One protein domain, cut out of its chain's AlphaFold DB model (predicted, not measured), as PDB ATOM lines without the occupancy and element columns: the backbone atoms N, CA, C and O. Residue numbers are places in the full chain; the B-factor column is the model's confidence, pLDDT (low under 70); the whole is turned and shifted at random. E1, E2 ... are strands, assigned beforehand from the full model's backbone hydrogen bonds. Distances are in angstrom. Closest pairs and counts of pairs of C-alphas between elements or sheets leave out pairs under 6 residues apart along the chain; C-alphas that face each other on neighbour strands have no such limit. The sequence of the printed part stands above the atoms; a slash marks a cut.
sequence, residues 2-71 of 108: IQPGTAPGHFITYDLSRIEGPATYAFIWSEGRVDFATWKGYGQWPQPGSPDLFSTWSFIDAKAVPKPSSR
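This is residues 2 to 71 of the 108 residues of an uncharacterized protein of Spirochaetaceae bacterium (UniProt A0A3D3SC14). This domain has little regular structure: a slender three-strand sheet, with the unnamed stretch of residues 2 to 22 running lengthwise over one face and residues 41 to 52 looping over the other near one end. Residues 60 to 71 trail past the opposite end. The printed part has 70 residues, 23 in named strands and no named helix: all strand, only just compact, close to loose, with a radius of gyration of the C-alphas of 13.2 A and spans of 36 by 25 by 23 A.

E1, residues 23 to 30, begins at C-alpha 23 (-15.145, 24.696, -6.435) and is 22.9 A long; E2, 33 to 40, is 23.8 A; E3, 53 to 59, is 17.8 A, ending at C-alpha 59 (-0.497, 33.931, 6.002).

E1, E2 and E3 form a meander, each strand the antiparallel neighbour of the one before. In the E1-E2 hairpin, N 28 and O 35 are 2.8 A apart; in the E2-E3 hairpin, N 36 and O 57 are 2.8 A apart, both within hydrogen-bond range.

The farthest C-alphas, Gly 21 and Lys 63, are 36.9 A apart. The printed part has no cut. The E2 to E3 link is long. Residue 18 has pLDDT under 70.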
ATOM      1  N   ILE A   2      -1.548  25.639   8.641       76.38
ATOM      2  CA  ILE A   2      -0.122  25.982   8.746       76.38
ATOM      3  C   ILE A   2       0.337  25.620  10.157       76.38
ATOM      4  O   ILE A   2      -0.441  25.714  11.096       76.38
ATOM      5  N   GLN A   3       1.552  25.106  10.332       75.12
ATOM      6  CA  GLN A   3       1.989  24.614  11.642       75.12
ATOM      7  C   GLN A   3       2.636  25.727  12.490       75.12
ATOM      8  O   GLN A   3       3.323  26.572  11.921       75.12
ATOM      9  N   PRO A   4       2.440  25.736  13.826       70.31
ATOM     10  CA  PRO A   4       1.560  24.845  14.589       70.31
ATOM     11  C   PRO A   4       0.077  25.191  14.371       70.31
ATOM     12  O   PRO A   4      -0.323  26.342  14.501       70.31
ATOM     13  N   GLY A   5      -0.748  24.189  14.059       71.88
ATOM     14  CA  GLY A   5      -2.157  24.403  13.684       71.88
ATOM     15  C   GLY A   5      -3.068  24.931  14.801       71.88
ATOM     16  O   GLY A   5      -4.203  25.300  14.528       71.88
ATOM     17  N   THR A   6      -2.584  24.959  16.045       76.31
ATOM     18  CA  THR A   6      -3.306  25.452  17.227       76.31
ATOM     19  C   THR A   6      -3.108  26.946  17.484       76.31
ATOM     20  O   THR A   6      -3.806  27.511  18.324       76.31
ATOM     21  N   ALA A   7      -2.168  27.600  16.793       79.75
ATOM     22  CA  ALA A   7      -1.967  29.036  16.926       79.75
ATOM     23  C   ALA A   7      -3.108  29.813  16.232       79.75
ATOM     24  O   ALA A   7      -3.551  29.420  15.145       79.75
ATOM     25  N   PRO A   8      -3.591  30.930  16.812       80.25
ATOM     26  CA  PRO A   8      -4.566  31.790  16.149       80.25
ATOM     27  C   PRO A   8      -4.090  32.202  14.751       80.25
ATOM     28  O   PRO A   8      -2.942  32.593  14.566       80.25
ATOM     29  N   GLY A   9      -4.973  32.098  13.758       77.88
ATOM     30  CA  GLY A   9      -4.651  32.426  12.367       77.88
ATOM     31  C   GLY A   9      -3.910  31.329  11.597       77.88
ATOM     32  O   GLY A   9      -3.623  31.525  10.434       77.88
ATOM     33  N   HIS A  10      -3.614  30.164  12.174       77.94
ATOM     34  CA  HIS A  10      -2.991  29.046  11.441       77.94
ATOM     35  C   HIS A  10      -4.010  28.033  10.888       77.94
ATOM     36  O   HIS A  10      -3.675  27.095  10.146       77.94
ATOM     37  N   PHE A  11      -5.273  28.245  11.247       77.50
ATOM     38  CA  PHE A  11      -6.429  27.468  10.848       77.50
ATOM     39  C   PHE A  11      -7.519  28.420  10.360       77.50
ATOM     40  O   PHE A  11      -7.828  29.406  11.030       77.50
ATOM     41  N   ILE A  12      -8.092  28.115   9.198       76.38
ATOM     42  CA  ILE A  12      -9.258  28.809   8.660       76.38
ATOM     43  C   ILE A  12     -10.291  27.768   8.272       76.38
ATOM     44  O   ILE A  12      -9.970  26.775   7.615       76.38
ATOM     45  N   THR A  13     -11.526  28.024   8.689       77.12
ATOM     46  CA  THR A  13     -12.710  27.300   8.252       77.12
ATOM     47  C   THR A  13     -13.425  28.108   7.186       77.12
ATOM     48  O   THR A  13     -13.517  29.332   7.265       77.12
ATOM     49  N   TYR A  14     -13.949  27.406   6.189       73.00
ATOM     50  CA  TYR A  14     -14.819  27.990   5.182       73.00
ATOM     51  C   TYR A  14     -16.206  27.386   5.340       73.00
ATOM     52  O   TYR A  14     -16.342  26.183   5.566       73.00
ATOM     53  N   ASP A  15     -17.228  28.226   5.228       73.25
ATOM     54  CA  ASP A  15     -18.604  27.756   5.171       73.25
ATOM     55  C   ASP A  15     -18.881  27.165   3.783       73.25
ATOM     56  O   ASP A  15     -19.103  27.885   2.806       73.25
ATOM     57  N   LEU A  16     -18.834  25.835   3.706       70.38
ATOM     58  CA  LEU A  16     -19.049  25.088   2.469       70.38
ATOM     59  C   LEU A  16     -20.515  25.087   2.019       70.38
ATOM     60  O   LEU A  16     -20.779  24.741   0.872       70.38
ATOM     61  N   SER A  17     -21.465  25.504   2.867       74.12
ATOM     62  CA  SER A  17     -22.887  25.559   2.489       74.12
ATOM     63  C   SER A  17     -23.157  26.532   1.337       74.12
ATOM     64  O   SER A  17     -24.146  26.397   0.624       74.12
ATOM     65  N   ARG A  18     -22.248  27.488   1.121       68.56
ATOM     66  CA  ARG A  18     -22.318  28.488   0.049       68.56
ATOM     67  C   ARG A  18     -21.786  27.983  -1.293       68.56
ATOM     68  O   ARG A  18     -21.871  28.703  -2.287       68.56
ATOM     69  N   ILE A  19     -21.207  26.786  -1.324       75.12
ATOM     70  CA  ILE A  19     -20.603  26.205  -2.518       75.12
ATOM     71  C   ILE A  19     -21.623  25.288  -3.191       75.12
ATOM     72  O   ILE A  19     -21.721  24.100  -2.898       75.12
ATOM     73  N   GLU A  20     -22.389  25.855  -4.120       77.69
ATOM     74  CA  GLU A  20     -23.259  25.087  -5.010       77.69
ATOM     75  C   GLU A  20     -22.487  24.696  -6.280       77.69
ATOM     76  O   GLU A  20     -22.259  25.522  -7.173       77.69
ATOM     77  N   GLY A  21     -22.079  23.425  -6.359       84.81
ATOM     78  CA  GLY A  21     -21.368  22.854  -7.506       84.81
ATOM     79  C   GLY A  21     -19.847  22.755  -7.314       84.81
ATOM     80  O   GLY A  21     -19.371  22.776  -6.178       84.81
ATOM     81  N   PRO A  22     -19.068  22.597  -8.404       89.12
ATOM     82  CA  PRO A  22     -17.619  22.480  -8.307       89.12
ATOM     83  C   PRO A  22     -17.010  23.758  -7.728       89.12
ATOM     84  O   PRO A  22     -17.469  24.868  -8.011       89.12
ATOM     85  N   ALA A  23     -15.947  23.598  -6.949       91.75
ATOM     86  CA  ALA A  23     -15.145  24.696  -6.435       91.75
ATOM     87  C   ALA A  23     -13.669  24.353  -6.515       91.75
ATOM     88  O   ALA A  23     -13.269  23.198  -6.361       91.75
ATOM     89  N   THR A  24     -12.861  25.387  -6.705       93.38
ATOM     90  CA  THR A  24     -11.411  25.257  -6.695       93.38
ATOM     91  C   THR A  24     -10.861  25.782  -5.379       93.38
ATOM     92  O   THR A  24     -11.227  26.869  -4.932       93.38
ATOM     93  N   TYR A  25      -9.958  25.009  -4.777       91.19
ATOM     94  CA  TYR A  25      -9.171  25.402  -3.614       91.19
ATOM     95  C   TYR A  25      -7.718  25.490  -4.053       91.19
ATOM     96  O   TYR A  25      -7.142  24.492  -4.483       91.19
ATOM     97  N   ALA A  26      -7.124  26.670  -3.936       92.62
ATOM     98  CA  ALA A  26      -5.736  26.871  -4.307       92.62
ATOM     99  C   ALA A  26      -4.958  27.543  -3.190       92.62
ATOM    100  O   ALA A  26      -5.502  28.292  -2.372       92.62
ATOM    101  N   PHE A  27      -3.656  27.290  -3.199       91.62
ATOM    102  CA  PHE A  27      -2.711  28.077  -2.441       91.62
ATOM    103  C   PHE A  27      -1.464  28.366  -3.270       91.62
ATOM    104  O   PHE A  27      -1.011  27.529  -4.050       91.62
ATOM    105  N   ILE A  28      -0.899  29.552  -3.079       92.00
ATOM    106  CA  ILE A  28       0.412  29.932  -3.592       92.00
ATOM    107  C   ILE A  28       1.350  29.972  -2.399       92.00
ATOM    108  O   ILE A  28       1.156  30.755  -1.471       92.00
ATOM    109  N   TRP A  29       2.372  29.123  -2.422       89.94
ATOM    110  CA  TRP A  29       3.376  29.059  -1.369       89.94
ATOM    111  C   TRP A  29       4.676  29.688  -1.856       89.94
ATOM    112  O   TRP A  29       5.398  29.114  -2.671       89.94
ATOM    113  N   SER A  30       4.954  30.886  -1.353       89.00
ATOM    114  CA  SER A  30       6.179  31.641  -1.609       89.00
ATOM    115  C   SER A  30       7.030  31.735  -0.344       89.00
ATOM    116  O   SER A  30       6.615  31.339   0.748       89.00
ATOM    117  N   GLU A  31       8.252  32.247  -0.472       87.19
ATOM    118  CA  GLU A  31       9.091  32.496   0.696       87.19
ATOM    119  C   GLU A  31       8.428  33.526   1.622       87.19
ATOM    120  O   GLU A  31       8.081  34.631   1.208       87.19
ATOM    121  N   GLY A  32       8.202  33.130   2.876       88.44
ATOM    122  CA  GLY A  32       7.618  33.982   3.909       88.44
ATOM    123  C   GLY A  32       6.126  34.302   3.756       88.44
ATOM    124  O   GLY A  32       5.602  35.085   4.549       88.44
ATOM    125  N   ARG A  33       5.428  33.705   2.778       90.81
ATOM    126  CA  ARG A  33       4.005  33.962   2.529       90.81
ATOM    127  C   ARG A  33       3.287  32.758   1.927       90.81
ATOM    128  O   ARG A  33       3.788  32.125   0.998       90.81
ATOM    129  N   VAL A  34       2.075  32.494   2.408       90.44
ATOM    130  CA  VAL A  34       1.137  31.575   1.755       90.44
ATOM    131  C   VAL A  34      -0.178  32.295   1.509       90.44
ATOM    132  O   VAL A  34      -0.797  32.784   2.451       90.44
ATOM    133  N   ASP A  35      -0.601  32.363   0.255       92.25
ATOM    134  CA  ASP A  35      -1.902  32.903  -0.130       92.25
ATOM    135  C   ASP A  35      -2.857  31.757  -0.423       92.25
ATOM    136  O   ASP A  35      -2.494  30.834  -1.141       92.25
ATOM    137  N   PHE A  36      -4.076  31.831   0.093       91.94
ATOM    138  CA  PHE A  36      -5.143  30.866  -0.136       91.94
ATOM    139  C   PHE A  36      -6.307  31.537  -0.852       91.94
ATOM    140  O   PHE A  36      -6.648  32.688  -0.559       91.94
ATOM    141  N   ALA A  37      -6.958  30.782  -1.731       92.12
ATOM    142  CA  ALA A  37      -8.236  31.160  -2.301       92.12
ATOM    143  C   ALA A  37      -9.161  29.973  -2.505       92.12
ATOM    144  O   ALA A  37      -8.738  28.843  -2.765       92.12
ATOM    145  N   THR A  38     -10.449  30.282  -2.437       91.56
ATOM    146  CA  THR A  38     -11.529  29.379  -2.809       91.56
ATOM    147  C   THR A  38     -12.513  30.125  -3.695       91.56
ATOM    148  O   THR A  38     -12.910  31.246  -3.367       91.56
ATOM    149  N   TRP A  39     -12.897  29.522  -4.818       92.75
ATOM    150  CA  TRP A  39     -13.840  30.123  -5.762       92.75
ATOM    151  C   TRP A  39     -14.731  29.093  -6.454       92.75
ATOM    152  O   TRP A  39     -14.445  27.893  -6.446       92.75
ATOM    153  N   LYS A  40     -15.818  29.586  -7.053       91.94
ATOM    154  CA  LYS A  40     -16.775  28.793  -7.822       91.94
ATOM    155  C   LYS A  40     -16.166  28.280  -9.124       91.94
ATOM    156  O   LYS A  40     -15.583  29.041  -9.889       91.94
ATOM    157  N   GLY A  41     -16.412  27.012  -9.426       91.56
ATOM    158  CA  GLY A  41     -16.031  26.389 -10.685       91.56
ATOM    159  C   GLY A  41     -14.554  26.021 -10.765       91.56
ATOM    160  O   GLY A  41     -13.839  25.974  -9.763       91.56
ATOM    161  N   TYR A  42     -14.126  25.734 -11.990       91.38
ATOM    162  CA  TYR A  42     -12.744  25.416 -12.341       91.38
ATOM    163  C   TYR A  42     -12.062  26.637 -12.954       91.38
ATOM    164  O   TYR A  42     -12.726  27.512 -13.510       91.38
ATOM    165  N   GLY A  43     -10.732  26.659 -12.942       89.25
ATOM    166  CA  GLY A  43      -9.953  27.602 -13.740       89.25
ATOM    167  C   GLY A  43      -8.914  28.351 -12.928       89.25
ATOM    168  O   GLY A  43      -8.389  27.838 -11.949       89.25
ATOM    169  N   GLN A  44      -8.582  29.553 -13.385       90.94
ATOM    170  CA  GLN A  44      -7.567  30.397 -12.763       90.94
ATOM    171  C   GLN A  44      -8.134  31.153 -11.561       90.94
ATOM    172  O   GLN A  44      -9.335  31.414 -11.492       90.94
ATOM    173  N   TRP A  45      -7.243  31.548 -10.648       93.75
ATOM    174  CA  TRP A  45      -7.579  32.389  -9.501       93.75
ATOM    175  C   TRP A  45      -8.283  33.679  -9.981       93.75
ATOM    176  O   TRP A  45      -7.674  34.461 -10.719       93.75
ATOM    177  N   PRO A  46      -9.549  33.930  -9.584       93.56
ATOM    178  CA  PRO A  46     -10.289  35.119  -9.999       93.56
ATOM    179  C   PRO A  46      -9.683  36.430  -9.486       93.56
ATOM    180  O   PRO A  46      -9.051  36.483  -8.432       93.56
ATOM    181  N   GLN A  47      -9.951  37.529 -10.189       92.62
ATOM    182  CA  GLN A  47      -9.555  38.857  -9.719       92.62
ATOM    183  C   GLN A  47     -10.253  39.213  -8.389       92.62
ATOM    184  O   GLN A  47     -11.402  38.805  -8.171       92.62
ATOM    185  N   PRO A  48      -9.604  39.997  -7.505       90.31
ATOM    186  CA  PRO A  48     -10.234  40.497  -6.288       90.31
ATOM    187  C   PRO A  48     -11.567  41.203  -6.578       90.31
ATOM    188  O   PRO A  48     -11.663  42.007  -7.501       90.31
ATOM    189  N   GLY A  49     -12.594  40.901  -5.780       89.25
ATOM    190  CA  GLY A  49     -13.946  41.448  -5.956       89.25
ATOM    191  C   GLY A  49     -14.835  40.679  -6.938       89.25
ATOM    192  O   GLY A  49     -15.996  41.047  -7.104       89.25
ATOM    193  N   SER A  50     -14.333  39.607  -7.563       93.38
ATOM    194  CA  SER A  50     -15.170  38.703  -8.357       93.38
ATOM    195  C   SER A  50     -16.292  38.089  -7.504       93.38
ATOM    196  O   SER A  50     -16.017  37.656  -6.382       93.38
ATOM    197  N   PRO A  51     -17.530  37.973  -8.025       89.62
ATOM    198  CA  PRO A  51     -18.612  37.270  -7.334       89.62
ATOM    199  C   PRO A  51     -18.340  35.769  -7.160       89.62
ATOM    200  O   PRO A  51     -18.924  35.143  -6.279       89.62
ATOM    201  N   ASP A  52     -17.444  35.197  -7.970       90.06
ATOM    202  CA  ASP A  52     -17.065  33.787  -7.873       90.06
ATOM    203  C   ASP A  52     -16.056  33.528  -6.749       90.06
ATOM    204  O   ASP A  52     -15.857  32.381  -6.358       90.06
ATOM    205  N   LEU A  53     -15.408  34.573  -6.224       91.44
ATOM    206  CA  LEU A  53     -14.404  34.459  -5.173       91.44
ATOM    207  C   LEU A  53     -15.087  34.344  -3.807       91.44
ATOM    208  O   LEU A  53     -15.589  35.323  -3.259       91.44
ATOM    209  N   PHE A  54     -15.088  33.141  -3.238       89.62
ATOM    210  CA  PHE A  54     -15.757  32.868  -1.966       89.62
ATOM    211  C   PHE A  54     -14.937  33.320  -0.770       89.62
ATOM    212  O   PHE A  54     -15.484  33.857   0.192       89.62
ATOM    213  N   SER A  55     -13.627  33.085  -0.821       88.38
ATOM    214  CA  SER A  55     -12.729  33.509   0.240       88.38
ATOM    215  C   SER A  55     -11.303  33.642  -0.254       88.38
ATOM    216  O   SER A  55     -10.843  32.872  -1.099       88.38
ATOM    217  N   THR A  56     -10.586  34.583   0.350       90.75
ATOM    218  CA  THR A  56      -9.134  34.697   0.270       90.75
ATOM    219  C   THR A  56      -8.559  34.924   1.650       90.75
ATOM    220  O   THR A  56      -9.198  35.513   2.523       90.75
ATOM    221  N   TRP A  57      -7.342  34.447   1.853       89.75
ATOM    222  CA  TRP A  57      -6.593  34.729   3.064       89.75
ATOM    223  C   TRP A  57      -5.098  34.579   2.815       89.75
ATOM    224  O   TRP A  57      -4.673  33.710   2.058       89.75
ATOM    225  N   SER A  58      -4.305  35.412   3.479       91.00
ATOM    226  CA  SER A  58      -2.850  35.382   3.399       91.00
ATOM    227  C   SER A  58      -2.252  35.132   4.776       91.00
ATOM    228  O   SER A  58      -2.538  35.852   5.734       91.00
ATOM    229  N   PHE A  59      -1.361  34.152   4.853       89.25
ATOM    230  CA  PHE A  59      -0.497  33.931   6.002       89.25
ATOM    231  C   PHE A  59       0.879  34.540   5.729       89.25
ATOM    232  O   PHE A  59       1.576  34.105   4.812       89.25
ATOM    233  N   ILE A  60       1.248  35.563   6.504       88.75
ATOM    234  CA  ILE A  60       2.421  36.424   6.254       88.75
ATOM    235  C   ILE A  60       3.469  36.394   7.380       88.75
ATOM    236  O   ILE A  60       4.349  37.251   7.428       88.75
ATOM    237  N   ASP A  61       3.395  35.426   8.300       84.12
ATOM    238  CA  ASP A  61       4.439  35.245   9.314       84.12
ATOM    239  C   ASP A  61       5.632  34.492   8.719       84.12
ATOM    240  O   ASP A  61       5.685  33.260   8.711       84.12
ATOM    241  N   ALA A  62       6.618  35.248   8.241       79.06
ATOM    242  CA  ALA A  62       7.787  34.693   7.572       79.06
ATOM    243  C   ALA A  62       8.579  33.676   8.413       79.06
ATOM    244  O   ALA A  62       9.224  32.801   7.841       79.06
ATOM    245  N   LYS A  63       8.539  33.764   9.751       82.06
ATOM    246  CA  LYS A  63       9.236  32.806  10.626       82.06
ATOM    247  C   LYS A  63       8.461  31.501  10.779       82.06
ATOM    248  O   LYS A  63       9.076  30.455  10.972       82.06
ATOM    249  N   ALA A  64       7.134  31.567  10.715       82.75
ATOM    250  CA  ALA A  64       6.255  30.411  10.828       82.75
ATOM    251  C   ALA A  64       5.955  29.741   9.479       82.75
ATOM    252  O   ALA A  64       5.567  28.574   9.452       82.75
ATOM    253  N   VAL A  65       6.136  30.445   8.355       84.19
ATOM    254  CA  VAL A  65       5.996  29.867   7.012       84.19
ATOM    255  C   VAL A  65       7.135  28.868   6.773       84.19
ATOM    256  O   VAL A  65       8.301  29.267   6.716       84.19
ATOM    257  N   PRO A  66       6.839  27.567   6.593       80.62
ATOM    258  CA  PRO A  66       7.876  26.613   6.241       80.62
ATOM    259  C   PRO A  66       8.428  26.921   4.842       80.62
ATOM    260  O   PRO A  66       7.774  27.569   4.021       80.62
ATOM    261  N   LYS A  67       9.631  26.424   4.534       83.19
ATOM    262  CA  LYS A  67      10.176  26.528   3.174       83.19
ATOM    263  C   LYS A  67       9.274  25.770   2.189       83.19
ATOM    264  O   LYS A  67       8.920  24.629   2.501       83.19
ATOM    265  N   PRO A  68       8.946  26.353   1.018       80.19
ATOM    266  CA  PRO A  68       8.157  25.674  -0.001       80.19
ATOM    267  C   PRO A  68       8.706  24.285  -0.340       80.19
ATOM    268  O   PRO A  68       9.913  24.101  -0.506       80.19
ATOM    269  N   SER A  69       7.808  23.306  -0.444       77.81
ATOM    270  CA  SER A  69       8.126  21.908  -0.750       77.81
ATOM    271  C   SER A  69       7.185  21.376  -1.827       77.81
ATOM    272  O   SER A  69       6.009  21.728  -1.861       77.81
ATOM    273  N   SER A  70       7.692  20.493  -2.689       72.44
ATOM    274  CA  SER A  70       6.898  19.823  -3.727       72.44
ATOM    275  C   SER A  70       6.115  18.608  -3.223       72.44
ATOM    276  O   SER A  70       5.325  18.034  -3.969       72.44
ATOM    277  N   ARG A  71       6.328  18.179  -1.973       80.19
ATOM    278  CA  ARG A  71       5.600  17.044  -1.391       80.19
ATOM    279  C   ARG A  71       4.275  17.526  -0.815       80.19
ATOM    280  O   ARG A  71       4.262  18.203   0.210       80.19
TER     281      ARG A  71